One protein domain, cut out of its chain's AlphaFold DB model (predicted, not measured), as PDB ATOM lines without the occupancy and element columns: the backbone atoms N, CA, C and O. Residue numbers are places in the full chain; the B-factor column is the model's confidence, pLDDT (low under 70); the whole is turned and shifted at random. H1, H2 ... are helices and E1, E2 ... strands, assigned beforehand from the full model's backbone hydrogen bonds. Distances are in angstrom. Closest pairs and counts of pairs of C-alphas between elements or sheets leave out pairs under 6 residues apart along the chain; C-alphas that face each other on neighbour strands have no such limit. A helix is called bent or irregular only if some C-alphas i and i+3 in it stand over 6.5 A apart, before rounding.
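This is residues 419 to 524 of the 590 residues of the protein "RING-type domain-containing protein" of Nannochloropsis salina CCMP1776 (UniProt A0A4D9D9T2). Picture one very long helix, H1, with a small head at its far end made of two short strand hairpins, E1 with E2 and E3 with E4, and their loops; from the head, the last stretch runs back beside H1 as a long strip with no named element, to near the helix's beginning. H1 and this strip make the length. The printed part has 106 residues, with the named elements in the order H1, E1, E2, E3, E4; each of the two sheets has two antiparallel strands. The class is mixed, helices and strands, though under half of the residues, 52, are in named elements. The whole is extended, a rod spanning 72 by 25 by 20 A, with a radius of gyration of the C-alphas of 23.3 A.

Look first at E1, residues 459 to 461, and E2, residues 468 to 470: they form an antiparallel hairpin at 143 degrees, with N 460 and O 469 within hydrogen-bond range at 2.9 A. Residues 460 to 461 of E1 also pair, antiparallel, with residues 503 to 504. Step back to H1, residues 419 to 458, where every O i to N i+4 pair is within hydrogen-bond range. Its closest C-alphas to E2 are those of Arg 458 and Glu 470, 6.1 A apart. Farther on, E3, residues 477 to 479, and E4, residues 496 to 498, form the other antiparallel hairpin, at 145 degrees, with N 478 and O 497 within hydrogen-bond range at 2.9 A. E3 and E4 are each apart from H1, E1 and E2.

Find C-alpha 419 at (211.223, 188.555, 137.682); from there H1 runs 58.7 A to C-alpha 458 at (189.762, 170.260, 189.214), and it is not bent. E1 follows at residue 459. E2 ends at C-alpha 470, and E3 begins at C-alpha 477. The last named strand, E4, ends at C-alpha 498 at (191.610, 171.758, 204.420).

The two C-alphas farthest apart are those of Ser 419 and Thr 477, 72.3 A, while those of the first and last printed residues, Ser 419 and Ala 524, are 9.0 A apart. The printed part has no cut. The link from H1 to E1 is tight, those from E1 to E2 and from E2 to E3 are short, and that from E3 to E4 is long, with 16 residues. After E4, residues 499 to 524 hold no named element. Look at the B-factor column: the mean pLDDT of the printed part is 91.2, and residues 520 to 524 are under 70.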
ATOM      1  N   SER A 419     211.148 187.752 136.452       76.06
ATOM      2  CA  SER A 419     211.223 188.555 137.682       76.06
ATOM      3  C   SER A 419     209.909 188.428 138.459       76.06
ATOM      4  O   SER A 419     209.899 188.204 139.678       76.06
ATOM      5  N   TYR A 420     208.788 188.450 137.730       72.50
ATOM      6  CA  TYR A 420     207.463 188.276 138.301       72.50
ATOM      7  C   TYR A 420     207.251 186.859 138.848       72.50
ATOM      8  O   TYR A 420     206.710 186.719 139.947       72.50
ATOM      9  N   GLN A 421     207.695 185.810 138.143       79.19
ATOM     10  CA  GLN A 421     207.607 184.424 138.629       79.19
ATOM     11  C   GLN A 421     208.320 184.241 139.976       79.19
ATOM     12  O   GLN A 421     207.700 183.773 140.935       79.19
ATOM     13  N   ALA A 422     209.584 184.668 140.082       81.38
ATOM     14  CA  ALA A 422     210.361 184.544 141.316       81.38
ATOM     15  C   ALA A 422     209.665 185.246 142.496       81.38
ATOM     16  O   ALA A 422     209.511 184.690 143.586       81.38
ATOM     17  N   ALA A 423     209.167 186.460 142.266       76.94
ATOM     18  CA  ALA A 423     208.472 187.217 143.291       76.94
ATOM     19  C   ALA A 423     207.070 186.642 143.612       76.94
ATOM     20  O   ALA A 423     206.608 186.744 144.754       76.94
ATOM     21  N   LEU A 424     206.392 186.003 142.649       78.94
ATOM     22  CA  LEU A 424     205.119 185.310 142.867       78.94
ATOM     23  C   LEU A 424     205.318 184.093 143.779       78.94
ATOM     24  O   LEU A 424     204.475 183.831 144.639       78.94
ATOM     25  N   ASP A 425     206.440 183.391 143.648       85.12
ATOM     26  CA  ASP A 425     206.779 182.255 144.506       85.12
ATOM     27  C   ASP A 425     207.191 182.698 145.920       85.12
ATOM     28  O   ASP A 425     206.762 182.078 146.900       85.12
ATOM     29  N   VAL A 426     207.863 183.849 146.067       85.19
ATOM     30  CA  VAL A 426     208.044 184.514 147.376       85.19
ATOM     31  C   VAL A 426     206.689 184.870 148.004       85.19
ATOM     32  O   VAL A 426     206.474 184.628 149.194       85.19
ATOM     33  N   PHE A 427     205.744 185.405 147.224       82.25
ATOM     34  CA  PHE A 427     204.398 185.735 147.706       82.25
ATOM     35  C   PHE A 427     203.609 184.487 148.142       82.25
ATOM     36  O   PHE A 427     203.038 184.485 149.237       82.25
ATOM     37  N   LYS A 428     203.616 183.411 147.341       85.44
ATOM     38  CA  LYS A 428     203.011 182.112 147.701       85.44
ATOM     39  C   LYS A 428     203.606 181.567 149.000       85.44
ATOM     40  O   LYS A 428     202.852 181.191 149.893       85.44
ATOM     41  N   SER A 429     204.933 181.591 149.123       90.38
ATOM     42  CA  SER A 429     205.661 181.106 150.303       90.38
ATOM     43  C   SER A 429     205.279 181.882 151.566       90.38
ATOM     44  O   SER A 429     204.934 181.281 152.583       90.38
ATOM     45  N   ARG A 430     205.232 183.221 151.492       88.81
ATOM     46  CA  ARG A 430     204.779 184.076 152.607       88.81
ATOM     47  C   ARG A 430     203.318 183.819 152.983       88.81
ATOM     48  O   ARG A 430     202.998 183.776 154.168       88.81
ATOM     49  N   ARG A 431     202.434 183.623 151.997       88.62
ATOM     50  CA  ARG A 431     201.019 183.305 152.246       88.62
ATOM     51  C   ARG A 431     200.857 181.937 152.914       88.62
ATOM     52  O   ARG A 431     200.078 181.826 153.854       88.62
ATOM     53  N   ALA A 432     201.600 180.924 152.466       92.31
ATOM     54  CA  ALA A 432     201.594 179.592 153.067       92.31
ATOM     55  C   ALA A 432     202.094 179.624 154.522       92.31
ATOM     56  O   ALA A 432     201.429 179.083 155.404       92.31
ATOM     57  N   ALA A 433     203.199 180.331 154.785       93.81
ATOM     58  CA  ALA A 433     203.725 180.525 156.136       93.81
ATOM     59  C   ALA A 433     202.709 181.215 157.064       93.81
ATOM     60  O   ALA A 433     202.477 180.742 158.172       93.81
ATOM     61  N   HIS A 434     202.040 182.276 156.598       92.12
ATOM     62  CA  HIS A 434     201.007 182.960 157.380       92.12
ATOM     63  C   HIS A 434     199.775 182.080 157.652       92.12
ATOM     64  O   HIS A 434     199.266 182.071 158.768       92.12
ATOM     65  N   VAL A 435     199.297 181.310 156.665       93.06
ATOM     66  CA  VAL A 435     198.185 180.360 156.874       93.06
ATOM     67  C   VAL A 435     198.554 179.312 157.930       93.06
ATOM     68  O   VAL A 435     197.722 178.976 158.772       93.06
ATOM     69  N   GLN A 436     199.802 178.836 157.927       96.06
ATOM     70  CA  GLN A 436     200.290 177.914 158.948       96.06
ATOM     71  C   GLN A 436     200.411 178.587 160.327       96.06
ATOM     72  O   GLN A 436     199.994 177.987 161.314       96.06
ATOM     73  N   GLU A 437     200.895 179.835 160.410       95.25
ATOM     74  CA  GLU A 437     200.943 180.609 161.663       95.25
ATOM     75  C   GLU A 437     199.542 180.786 162.271       95.25
ATOM     76  O   GLU A 437     199.349 180.516 163.457       95.25
ATOM     77  N   VAL A 438     198.551 181.167 161.452       94.62
ATOM     78  CA  VAL A 438     197.145 181.288 161.877       94.62
ATOM     79  C   VAL A 438     196.634 179.960 162.425       94.62
ATOM     80  O   VAL A 438     196.134 179.918 163.548       94.62
ATOM     81  N   ARG A 439     196.837 178.860 161.693       96.38
ATOM     82  CA  ARG A 439     196.400 177.523 162.117       96.38
ATOM     83  C   ARG A 439     197.036 177.091 163.442       96.38
ATOM     84  O   ARG A 439     196.333 176.597 164.321       96.38
ATOM     85  N   THR A 440     198.342 177.298 163.604       96.00
ATOM     86  CA  THR A 440     199.061 176.956 164.838       96.00
ATOM     87  C   THR A 440     198.622 177.831 166.013       96.00
ATOM     88  O   THR A 440     198.446 177.316 167.113       96.00
ATOM     89  N   ALA A 441     198.367 179.127 165.813       94.50
ATOM     90  CA  ALA A 441     197.852 179.980 166.884       94.50
ATOM     91  C   ALA A 441     196.417 179.620 167.300       94.50
ATOM     92  O   ALA A 441     196.091 179.702 168.482       94.50
ATOM     93  N   GLU A 442     195.566 179.182 166.368       96.12
ATOM     94  CA  GLU A 442     194.231 178.673 166.698       96.12
ATOM     95  C   GLU A 442     194.280 177.352 167.470       96.12
ATOM     96  O   GLU A 442     193.552 177.199 168.451       96.12
ATOM     97  N   GLN A 443     195.176 176.437 167.090       96.62
ATOM     98  CA  GLN A 443     195.424 175.198 167.833       96.62
ATOM     99  C   GLN A 443     195.945 175.485 169.247       96.62
ATOM    100  O   GLN A 443     195.375 174.989 170.217       96.62
ATOM    101  N   ASN A 444     196.962 176.340 169.382       96.75
ATOM    102  CA  ASN A 444     197.528 176.715 170.681       96.75
ATOM    103  C   ASN A 444     196.498 177.426 171.573       96.75
ATOM    104  O   ASN A 444     196.463 177.184 172.777       96.75
ATOM    105  N   TRP A 445     195.627 178.260 170.994       96.75
ATOM    106  CA  TRP A 445     194.519 178.879 171.722       96.75
ATOM    107  C   TRP A 445     193.505 177.843 172.222       96.75
ATOM    108  O   TRP A 445     193.084 177.904 173.374       96.75
ATOM    109  N   GLY A 446     193.141 176.863 171.388       96.56
ATOM    110  CA  GLY A 446     192.266 175.760 171.796       96.56
ATOM    111  C   GLY A 446     192.855 174.928 172.940       96.56
ATOM    112  O   GLY A 446     192.133 174.586 173.874       96.56
ATOM    113  N   LEU A 447     194.164 174.661 172.902       97.19
ATOM    114  CA  LEU A 447     194.881 173.963 173.974       97.19
ATOM    115  C   LEU A 447     194.910 174.774 175.279       97.19
ATOM    116  O   LEU A 447     194.622 174.211 176.331       97.19
ATOM    117  N   LEU A 448     195.178 176.085 175.215       96.81
ATOM    118  CA  LEU A 448     195.144 176.968 176.389       96.81
ATOM    119  C   LEU A 448     193.751 176.993 177.036       96.81
ATOM    120  O   LEU A 448     193.630 176.820 178.243       96.81
ATOM    121  N   VAL A 449     192.691 177.146 176.235       97.56
ATOM    122  CA  VAL A 449     191.304 177.127 176.731       97.56
ATOM    123  C   VAL A 449     190.954 175.775 177.368       97.56
ATOM    124  O   VAL A 449     190.247 175.741 178.373       97.56
ATOM    125  N   ALA A 450     191.435 174.658 176.814       97.31
ATOM    126  CA  ALA A 450     191.213 173.334 177.393       97.31
ATOM    127  C   ALA A 450     191.937 173.155 178.743       97.31
ATOM    128  O   ALA A 450     191.324 172.677 179.696       97.31
ATOM    129  N   ASP A 451     193.200 173.576 178.833       97.50
ATOM    130  CA  ASP A 451     194.026 173.517 180.049       97.50
ATOM    131  C   ASP A 451     193.469 174.413 181.173       97.50
ATOM    132  O   ASP A 451     193.300 173.978 182.313       97.50
ATOM    133  N   GLU A 452     193.070 175.643 180.848       97.69
ATOM    134  CA  GLU A 452     192.465 176.574 181.808       97.69
ATOM    135  C   GLU A 452     191.101 176.095 182.331       97.69
ATOM    136  O   GLU A 452     190.833 176.159 183.535       97.69
ATOM    137  N   ASN A 453     190.257 175.526 181.462       97.12
ATOM    138  CA  ASN A 453     188.997 174.908 181.885       97.12
ATOM    139  C   ASN A 453     189.228 173.643 182.731       97.12
ATOM    140  O   ASN A 453     188.509 173.422 183.710       97.12
ATOM    141  N   TYR A 454     190.242 172.831 182.401       97.25
ATOM    142  CA  TYR A 454     190.636 171.678 183.213       97.25
ATOM    143  C   TYR A 454     191.001 172.126 184.633       97.25
ATOM    144  O   TYR A 454     190.382 171.661 185.597       97.25
ATOM    145  N   LYS A 455     191.903 173.111 184.764       97.44
ATOM    146  CA  LYS A 455     192.284 173.699 186.060       97.44
ATOM    147  C   LYS A 455     191.079 174.260 186.809       97.44
ATOM    148  O   LYS A 455     190.948 174.004 187.999       97.44
ATOM    149  N   ALA A 456     190.178 174.986 186.146       97.44
ATOM    150  CA  ALA A 456     189.002 175.560 186.808       97.44
ATOM    151  C   ALA A 456     188.044 174.486 187.355       97.44
ATOM    152  O   ALA A 456     187.400 174.700 188.380       97.44
ATOM    153  N   SER A 457     187.977 173.319 186.706       97.31
ATOM    154  CA  SER A 457     187.124 172.202 187.137       97.31
ATOM    155  C   SER A 457     187.725 171.309 188.232       97.31
ATOM    156  O   SER A 457     186.970 170.669 188.964       97.31
ATOM    157  N   ARG A 458     189.061 171.235 188.347       97.00
ATOM    158  CA  ARG A 458     189.762 170.260 189.214       97.00
ATOM    159  C   ARG A 458     190.722 170.855 190.240       97.00
ATOM    160  O   ARG A 458     191.073 170.170 191.202       97.00
ATOM    161  N   CYS A 459     191.137 172.105 190.067       97.81
ATOM    162  CA  CYS A 459     192.146 172.729 190.910       97.81
ATOM    163  C   CYS A 459     191.554 173.767 191.867       97.81
ATOM    164  O   CYS A 459     190.609 174.501 191.562       97.81
ATOM    165  N   LYS A 460     192.193 173.878 193.029       98.00
ATOM    166  CA  LYS A 460     191.957 174.934 194.016       98.00
ATOM    167  C   LYS A 460     193.231 175.748 194.230       98.00
ATOM    168  O   LYS A 460     194.314 175.368 193.787       98.00
ATOM    169  N   ARG A 461     193.108 176.895 194.889       98.19
ATOM    170  CA  ARG A 461     194.218 177.774 195.272       98.19
ATOM    171  C   ARG A 461     194.529 177.587 196.752       98.19
ATOM    172  O   ARG A 461     193.626 177.652 197.582       98.19
ATOM    173  N   CYS A 462     195.803 177.387 197.083       97.56
ATOM    174  CA  CYS A 462     196.255 177.320 198.471       97.56
ATOM    175  C   CYS A 462     195.896 178.621 199.217       97.56
ATOM    176  O   CYS A 462     196.304 179.687 198.748       97.56
ATOM    177  N   PRO A 463     195.233 178.569 200.388       97.94
ATOM    178  CA  PRO A 463     194.810 179.772 201.109       97.94
ATOM    179  C   PRO A 463     195.978 180.647 201.603       97.94
ATOM    180  O   PRO A 463     195.793 181.835 201.838       97.94
ATOM    181  N   HIS A 464     197.191 180.093 201.724       97.81
ATOM    182  CA  HIS A 464     198.362 180.818 202.238       97.81
ATOM    183  C   HIS A 464     199.225 181.480 201.155       97.81
ATOM    184  O   HIS A 464     199.852 182.502 201.418       97.81
ATOM    185  N   CYS A 465     199.313 180.899 199.953       97.31
ATOM    186  CA  CYS A 465     200.212 181.386 198.891       97.31
ATOM    187  C   CYS A 465     199.556 181.498 197.505       97.31
ATOM    188  O   CYS A 465     200.242 181.780 196.526       97.31
ATOM    189  N   ASN A 466     198.245 181.253 197.401       97.12
ATOM    190  CA  ASN A 466     197.441 181.277 196.171       97.12
ATOM    191  C   ASN A 466     197.902 180.346 195.032       97.12
ATOM    192  O   ASN A 466     197.320 180.376 193.946       97.12
ATOM    193  N   ARG A 467     198.895 179.476 195.266       96.69
ATOM    194  CA  ARG A 467     199.353 178.476 194.292       96.69
ATOM    195  C   ARG A 467     198.207 177.543 193.897       96.69
ATOM    196  O   ARG A 467     197.504 177.034 194.769       96.69
ATOM    197  N   VAL A 468     198.066 177.297 192.596       97.19
ATOM    198  CA  VAL A 468     197.131 176.313 192.035       97.19
ATOM    199  C   VAL A 468     197.595 174.898 192.394       97.19
ATOM    200  O   VAL A 468     198.761 174.557 192.194       97.19
ATOM    201  N   ILE A 469     196.689 174.094 192.947       96.44
ATOM    202  CA  ILE A 469     196.910 172.710 193.374       96.44
ATOM    203  C   ILE A 469     195.782 171.856 192.794       96.44
ATOM    204  O   ILE A 469     194.610 172.211 192.921       96.44
ATOM    205  N   GLU A 470     196.138 170.727 192.191       95.75
ATOM    206  CA  GLU A 470     195.216 169.659 191.804       95.75
ATOM    207  C   GLU A 470     195.180 168.595 192.910       95.75
ATOM    208  O   GLU A 470     196.231 168.223 193.442       95.75
ATOM    209  N   ARG A 471     193.991 168.087 193.258       93.81
ATOM    210  CA  ARG A 471     193.870 166.921 194.142       93.81
ATOM    211  C   ARG A 471     193.842 165.654 193.295       93.81
ATOM    212  O   ARG A 471     192.855 165.395 192.613       93.81
ATOM    213  N   VAL A 472     194.927 164.884 193.352       90.00
ATOM    214  CA  VAL A 472     195.096 163.656 192.559       90.00
ATOM    215  C   VAL A 472     194.336 162.477 193.178       90.00
ATOM    216  O   VAL A 472     193.653 161.761 192.457       90.00
ATOM    217  N   ASP A 473     194.423 162.307 194.501       86.69
ATOM    218  CA  ASP A 473     193.630 161.362 195.301       86.69
ATOM    219  C   ASP A 473     193.757 161.720 196.801       86.69
ATOM    220  O   ASP A 473     194.619 162.524 197.176       86.69
ATOM    221  N   GLY A 474     192.951 161.093 197.656       79.44
ATOM    222  CA  GLY A 474     193.141 161.080 199.107       79.44
ATOM    223  C   GLY A 474     192.553 162.261 199.893       79.44
ATOM    224  O   GLY A 474     191.826 163.102 199.369       79.44
ATOM    225  N   CYS A 475     192.855 162.232 201.196       89.50
ATOM    226  CA  CYS A 475     192.312 163.049 202.291       89.50
ATOM    227  C   CYS A 475     192.091 164.543 201.974       89.50
ATOM    228  O   CYS A 475     192.887 165.168 201.279       89.50
ATOM    229  N   ASP A 476     191.059 165.140 202.580       95.06
ATOM    230  CA  ASP A 476     190.813 166.586 202.506       95.06
ATOM    231  C   ASP A 476     191.927 167.419 203.179       95.06
ATOM    232  O   ASP A 476     192.129 168.573 202.810       95.06
ATOM    233  N   THR A 477     192.716 166.850 204.098       95.00
ATOM    234  CA  THR A 477     193.887 167.525 204.683       95.00
ATOM    235  C   THR A 477     195.070 167.509 203.712       95.00
ATOM    236  O   THR A 477     195.713 166.477 203.505       95.00
ATOM    237  N   MET A 478     195.402 168.674 203.155       95.00
ATOM    238  CA  MET A 478     196.425 168.854 202.120       95.00
ATOM    239  C   MET A 478     197.616 169.670 202.638       95.00
ATOM    240  O   MET A 478     197.460 170.529 203.501       95.00
ATOM    241  N   VAL A 479     198.811 169.460 202.072       95.56
ATOM    242  CA  VAL A 479     200.017 170.260 202.367       95.56
ATOM    243  C   VAL A 479     200.492 170.949 201.089       95.56
ATOM    244  O   VAL A 479     200.698 170.312 200.058       95.56
ATOM    245  N   CYS A 480     200.663 172.272 201.110       96.75
ATOM    246  CA  CYS A 480     201.009 173.012 199.896       96.75
ATOM    247  C   CYS A 480     202.415 172.654 199.382       96.75
ATOM    248  O   CYS A 480     203.421 173.101 199.936       96.75
ATOM    249  N   GLY A 481     202.464 171.910 198.273       94.69
ATOM    250  CA  GLY A 481     203.701 171.428 197.654       94.69
ATOM    251  C   GLY A 481     204.150 170.048 198.134       94.69
ATOM    252  O   GLY A 481     205.244 169.632 197.772       94.69
ATOM    253  N   GLN A 482     203.350 169.325 198.925       93.62
ATOM    254  CA  GLN A 482     203.671 167.957 199.348       93.62
ATOM    255  C   GLN A 482     202.437 167.049 199.309       93.62
ATOM    256  O   GLN A 482     201.313 167.501 199.513       93.62
ATOM    257  N   ASN A 483     202.637 165.751 199.078       88.62
ATOM    258  CA  ASN A 483     201.572 164.768 199.299       88.62
ATOM    259  C   ASN A 483     201.225 164.710 200.800       88.62
ATOM    260  O   ASN A 483     202.122 164.821 201.637       88.62
ATOM    261  N   ALA A 484     199.967 164.427 201.153       81.94
ATOM    262  CA  ALA A 484     199.517 164.325 202.551       81.94
ATOM    263  C   ALA A 484     200.283 163.273 203.391       81.94
ATOM    264  O   ALA A 484     200.385 163.400 204.608       81.94
ATOM    265  N   HIS A 485     200.863 162.254 202.743       82.75
ATOM    266  CA  HIS A 485     201.699 161.218 203.369       82.75
ATOM    267  C   HIS A 485     203.212 161.399 203.105       82.75
ATOM    268  O   HIS A 485     204.001 160.496 203.374       82.75
ATOM    269  N   GLY A 486     203.632 162.551 202.569       83.62
ATOM    270  CA  GLY A 486     205.027 162.859 202.241       83.62
ATOM    271  C   GLY A 486     205.551 162.214 200.945       83.62
ATOM    272  O   GLY A 486     204.801 161.752 200.085       83.62
ATOM    273  N   GLY A 487     206.877 162.226 200.778       84.88
ATOM    274  CA  GLY A 487     207.592 161.605 199.652       84.88
ATOM    275  C   GLY A 487     207.793 162.511 198.431       84.88
ATOM    276  O   GLY A 487     208.926 162.716 198.006       84.88
ATOM    277  N   ASN A 488     206.725 163.090 197.877       87.25
ATOM    278  CA  ASN A 488     206.817 164.025 196.747       87.25
ATOM    279  C   ASN A 488     206.892 165.467 197.267       87.25
ATOM    280  O   ASN A 488     205.888 165.987 197.750       87.25
ATOM    281  N   ILE A 489     208.067 166.101 197.181       91.00
ATOM    282  CA  ILE A 489     208.271 167.505 197.562       91.00
ATOM    283  C   ILE A 489     208.394 168.349 196.293       91.00
ATOM    284  O   ILE A 489     209.371 168.261 195.551       91.00
ATOM    285  N   GLN A 490     207.394 169.191 196.066       93.00
ATOM    286  CA  GLN A 490     207.342 170.197 195.017       93.00
ATOM    287  C   GLN A 490     207.450 171.603 195.620       93.00
ATOM    288  O   GLN A 490     207.329 171.807 196.827       93.00
ATOM    289  N   ASN A 491     207.627 172.607 194.762       93.88
ATOM    290  CA  ASN A 491     207.567 174.004 195.185       93.88
ATOM    291  C   ASN A 491     206.183 174.314 195.791       93.88
ATOM    292  O   ASN A 491     205.155 174.077 195.161       93.88
ATOM    293  N   GLY A 492     206.157 174.890 196.988       95.12
ATOM    294  CA  GLY A 492     204.948 175.246 197.732       95.12
ATOM    295  C   GLY A 492     205.324 175.935 199.043       95.12
ATOM    296  O   GLY A 492     206.508 176.069 199.343       95.12
ATOM    297  N   CYS A 493     204.343 176.407 199.815       97.00
ATOM    298  CA  CYS A 493     204.629 177.071 201.095       97.00
ATOM    299  C   CYS A 493     204.753 176.105 202.285       97.00
ATOM    300  O   CYS A 493     205.022 176.562 203.393       97.00
ATOM    301  N   GLY A 494     204.521 174.801 202.090       95.81
ATOM    302  CA  GLY A 494     204.596 173.783 203.145       95.81
ATOM    303  C   GLY A 494     203.496 173.858 204.211       95.81
ATOM    304  O   GLY A 494     203.455 173.005 205.088       95.81
ATOM    305  N   GLN A 495     202.595 174.844 204.145       97.19
ATOM    306  CA  GLN A 495     201.477 174.967 205.081       97.19
ATOM    307  C   GLN A 495     200.408 173.905 204.802       97.19
ATOM    308  O   GLN A 495     200.081 173.637 203.639       97.19
ATOM    309  N   ALA A 496     199.865 173.331 205.875       96.25
ATOM    310  CA  ALA A 496     198.733 172.415 205.836       96.25
ATOM    311  C   ALA A 496     197.403 173.190 205.819       96.25
ATOM    312  O   ALA A 496     197.288 174.222 206.476       96.25
ATOM    313  N   PHE A 497     196.411 172.701 205.075       96.62
ATOM    314  CA  PHE A 497     195.086 173.318 204.953       96.62
ATOM    315  C   PHE A 497     194.015 172.275 204.591       96.62
ATOM    316  O   PHE A 497     194.337 171.226 204.030       96.62
ATOM    317  N   ASP A 498     192.745 172.569 204.881       97.12
ATOM    318  CA  ASP A 498     191.610 171.758 204.420       97.12
ATOM    319  C   ASP A 498     191.274 172.101 202.957       97.12
ATOM    320  O   ASP A 498     191.117 173.267 202.573       97.12
ATOM    321  N   TRP A 499     191.176 171.075 202.116       96.81
ATOM    322  CA  TRP A 499     190.810 171.188 200.711       96.81
ATOM    323  C   TRP A 499     189.432 171.822 200.513       96.81
ATOM    324  O   TRP A 499     189.229 172.518 199.516       96.81
ATOM    325  N   ASN A 500     188.482 171.618 201.424       96.62
ATOM    326  CA  ASN A 500     187.129 172.154 201.318       96.62
ATOM    327  C   ASN A 500     187.117 173.685 201.443       96.62
ATOM    328  O   ASN A 500     186.500 174.340 200.598       96.62
ATOM    329  N   ASP A 501     187.907 174.239 202.366       96.56
ATOM    330  CA  ASP A 501     188.051 175.686 202.597       96.56
ATOM    331  C   ASP A 501     188.865 176.409 201.510       96.56
ATOM    332  O   ASP A 501     188.769 177.628 201.342       96.56
ATOM    333  N   ALA A 502     189.674 175.679 200.736       97.69
ATOM    334  CA  ALA A 502     190.468 176.273 199.670       97.69
ATOM    335  C   ALA A 502     189.587 176.848 198.536       97.69
ATOM    336  O   ALA A 502     188.638 176.217 198.051       97.69
ATOM    337  N   LEU A 503     189.942 178.053 198.075       98.06
ATOM    338  CA  LEU A 503     189.230 178.760 197.010       98.06
ATOM    339  C   LEU A 503     189.369 178.020 195.677       98.06
ATOM    340  O   LEU A 503     190.474 177.644 195.287       98.06
ATOM    341  N   LEU A 504     188.275 177.886 194.925       98.06
ATOM    342  CA  LEU A 504     188.329 177.367 193.553       98.06
ATOM    343  C   LEU A 504     189.270 178.207 192.677       98.06
ATOM    344  O   LEU A 504     189.414 179.430 192.856       98.06
ATOM    345  N   TYR A 505     189.940 177.541 191.736       98.19
ATOM    346  CA  TYR A 505     190.651 178.229 190.669       98.19
ATOM    347  C   TYR A 505     189.655 178.910 189.720       98.19
ATOM    348  O   TYR A 505     188.554 178.414 189.494       98.19
ATOM    349  N   VAL A 506     190.042 180.062 189.177       97.56
ATOM    350  CA  VAL A 506     189.280 180.786 188.155       97.56
ATOM    351  C   VAL A 506     190.171 180.841 186.924       97.56
ATOM    352  O   VAL A 506     191.307 181.293 187.038       97.56
ATOM    353  N   ALA A 507     189.658 180.351 185.795       97.25
ATOM    354  CA  ALA A 507     190.377 180.279 184.527       97.25
ATOM    355  C   ALA A 507     190.895 181.662 184.095       97.25
ATOM    356  O   ALA A 507     190.103 182.605 183.994       97.25
ATOM    357  N   ASP A 508     192.190 181.766 183.793       95.50
ATOM    358  CA  ASP A 508     192.813 182.980 183.257       95.50
ATOM    359  C   ASP A 508     193.222 182.755 181.798       95.50
ATOM    360  O   ASP A 508     194.370 182.488 181.447       95.50
ATOM    361  N   ILE A 509     192.215 182.813 180.926       94.31
ATOM    362  CA  ILE A 509     192.349 182.522 179.493       94.31
ATOM    363  C   ILE A 509     193.044 183.674 178.732       94.31
ATOM    364  O   ILE A 509     193.531 183.471 177.618       94.31
ATOM    365  N   GLY A 510     193.134 184.874 179.320       94.44
ATOM    366  CA  GLY A 510     193.711 186.063 178.683       94.44
ATOM    367  C   GLY A 510     192.989 186.511 177.400       94.44
ATOM    368  O   GLY A 510     191.861 186.110 177.108       94.44
ATOM    369  N   GLU A 511     193.644 187.361 176.602       94.62
ATOM    370  CA  GLU A 511     193.164 187.736 175.264       94.62
ATOM    371  C   GLU A 511     193.761 186.828 174.175       94.62
ATOM    372  O   GLU A 511     194.967 186.565 174.149       94.62
ATOM    373  N   LYS A 512     192.934 186.400 173.208       93.81
ATOM    374  CA  LYS A 512     193.413 185.630 172.047       93.81
ATOM    375  C   LYS A 512     194.407 186.470 171.249       93.81
ATOM    376  O   LYS A 512     194.024 187.490 170.677       93.81
ATOM    377  N   ARG A 513     195.658 185.998 171.138       92.12
ATOM    378  CA  ARG A 513     196.703 186.644 170.323       92.12
ATOM    379  C   ARG A 513     196.170 186.925 168.915       92.12
ATOM    380  O   ARG A 513     195.937 186.006 168.130       92.12
ATOM    381  N   SER A 514     196.021 188.206 168.593       91.00
ATOM    382  CA  SER A 514     195.655 188.643 167.250       91.00
ATOM    383  C   SER A 514     196.858 188.491 166.320       91.00
ATOM    384  O   SER A 514     197.931 189.035 166.587       91.00
ATOM    385  N   ILE A 515     196.692 187.744 165.229       90.81
ATOM    386  CA  ILE A 515     197.665 187.717 164.136       90.81
ATOM    387  C   ILE A 515     197.257 188.797 163.139       90.81
ATOM    388  O   ILE A 515     196.110 188.843 162.690       90.81
ATOM    389  N   VAL A 516     198.208 189.663 162.785       89.12
ATOM    390  CA  VAL A 516     198.000 190.732 161.801       89.12
ATOM    391  C   VAL A 516     197.559 190.110 160.468       89.12
ATOM    392  O   VAL A 516     198.280 189.253 159.953       89.12
ATOM    393  N   PRO A 517     196.419 190.522 159.879       87.25
ATOM    394  CA  PRO A 517     195.952 189.970 158.611       87.25
ATOM    395  C   PRO A 517     197.011 190.072 157.510       87.25
ATOM    396  O   PRO A 517     197.642 191.120 157.351       87.25
ATOM    397  N   PHE A 518     197.175 189.004 156.725       85.50
ATOM    398  CA  PHE A 518     198.124 188.969 155.612       85.50
ATOM    399  C   PHE A 518     197.948 190.166 154.669       85.50
ATOM    400  O   PHE A 518     196.925 190.308 153.997       85.50
ATOM    401  N   GLN A 519     198.967 191.022 154.589       78.88
ATOM    402  CA  GLN A 519     198.949 192.164 153.684       78.88
ATOM    403  C   GLN A 519     199.238 191.702 152.252       78.88
ATOM    404  O   GLN A 519     200.389 191.502 151.858       78.88
ATOM    405  N   GLU A 520     198.181 191.556 151.454       64.81
ATOM    406  CA  GLU A 520     198.275 191.219 150.033       64.81
ATOM    407  C   GLU A 520     198.908 192.358 149.213       64.81
ATOM    408  O   GLU A 520     198.220 193.171 148.592       64.81
ATOM    409  N   VAL A 521     200.239 192.400 149.164       62.22
ATOM    410  CA  VAL A 521     200.984 193.186 148.172       62.22
ATOM    411  C   VAL A 521     201.683 192.221 147.212       62.22
ATOM    412  O   VAL A 521     202.813 191.809 147.477       62.22
ATOM    413  N   PRO A 522     201.024 191.820 146.108       60.78
ATOM    414  CA  PRO A 522     201.668 191.002 145.094       60.78
ATOM    415  C   PRO A 522     202.801 191.766 144.369       60.78
ATOM    416  O   PRO A 522     202.837 193.012 144.398       60.78
ATOM    417  N   PRO A 523     203.712 191.020 143.710       56.22
ATOM    418  CA  PRO A 523     204.857 191.551 142.971       56.22
ATOM    419  C   PRO A 523     204.536 192.595 141.903       56.22
ATOM    420  O   PRO A 523     203.378 192.856 141.571       56.22
ATOM    421  N   ALA A 524     205.594 193.249 141.426       57.81
ATOM    422  CA  ALA A 524     205.533 194.646 141.024       57.81
ATOM    423  C   ALA A 524     205.935 194.966 139.578       57.81
ATOM    424  O   ALA A 524     205.975 196.149 139.256       57.81
TER     425      ALA A 524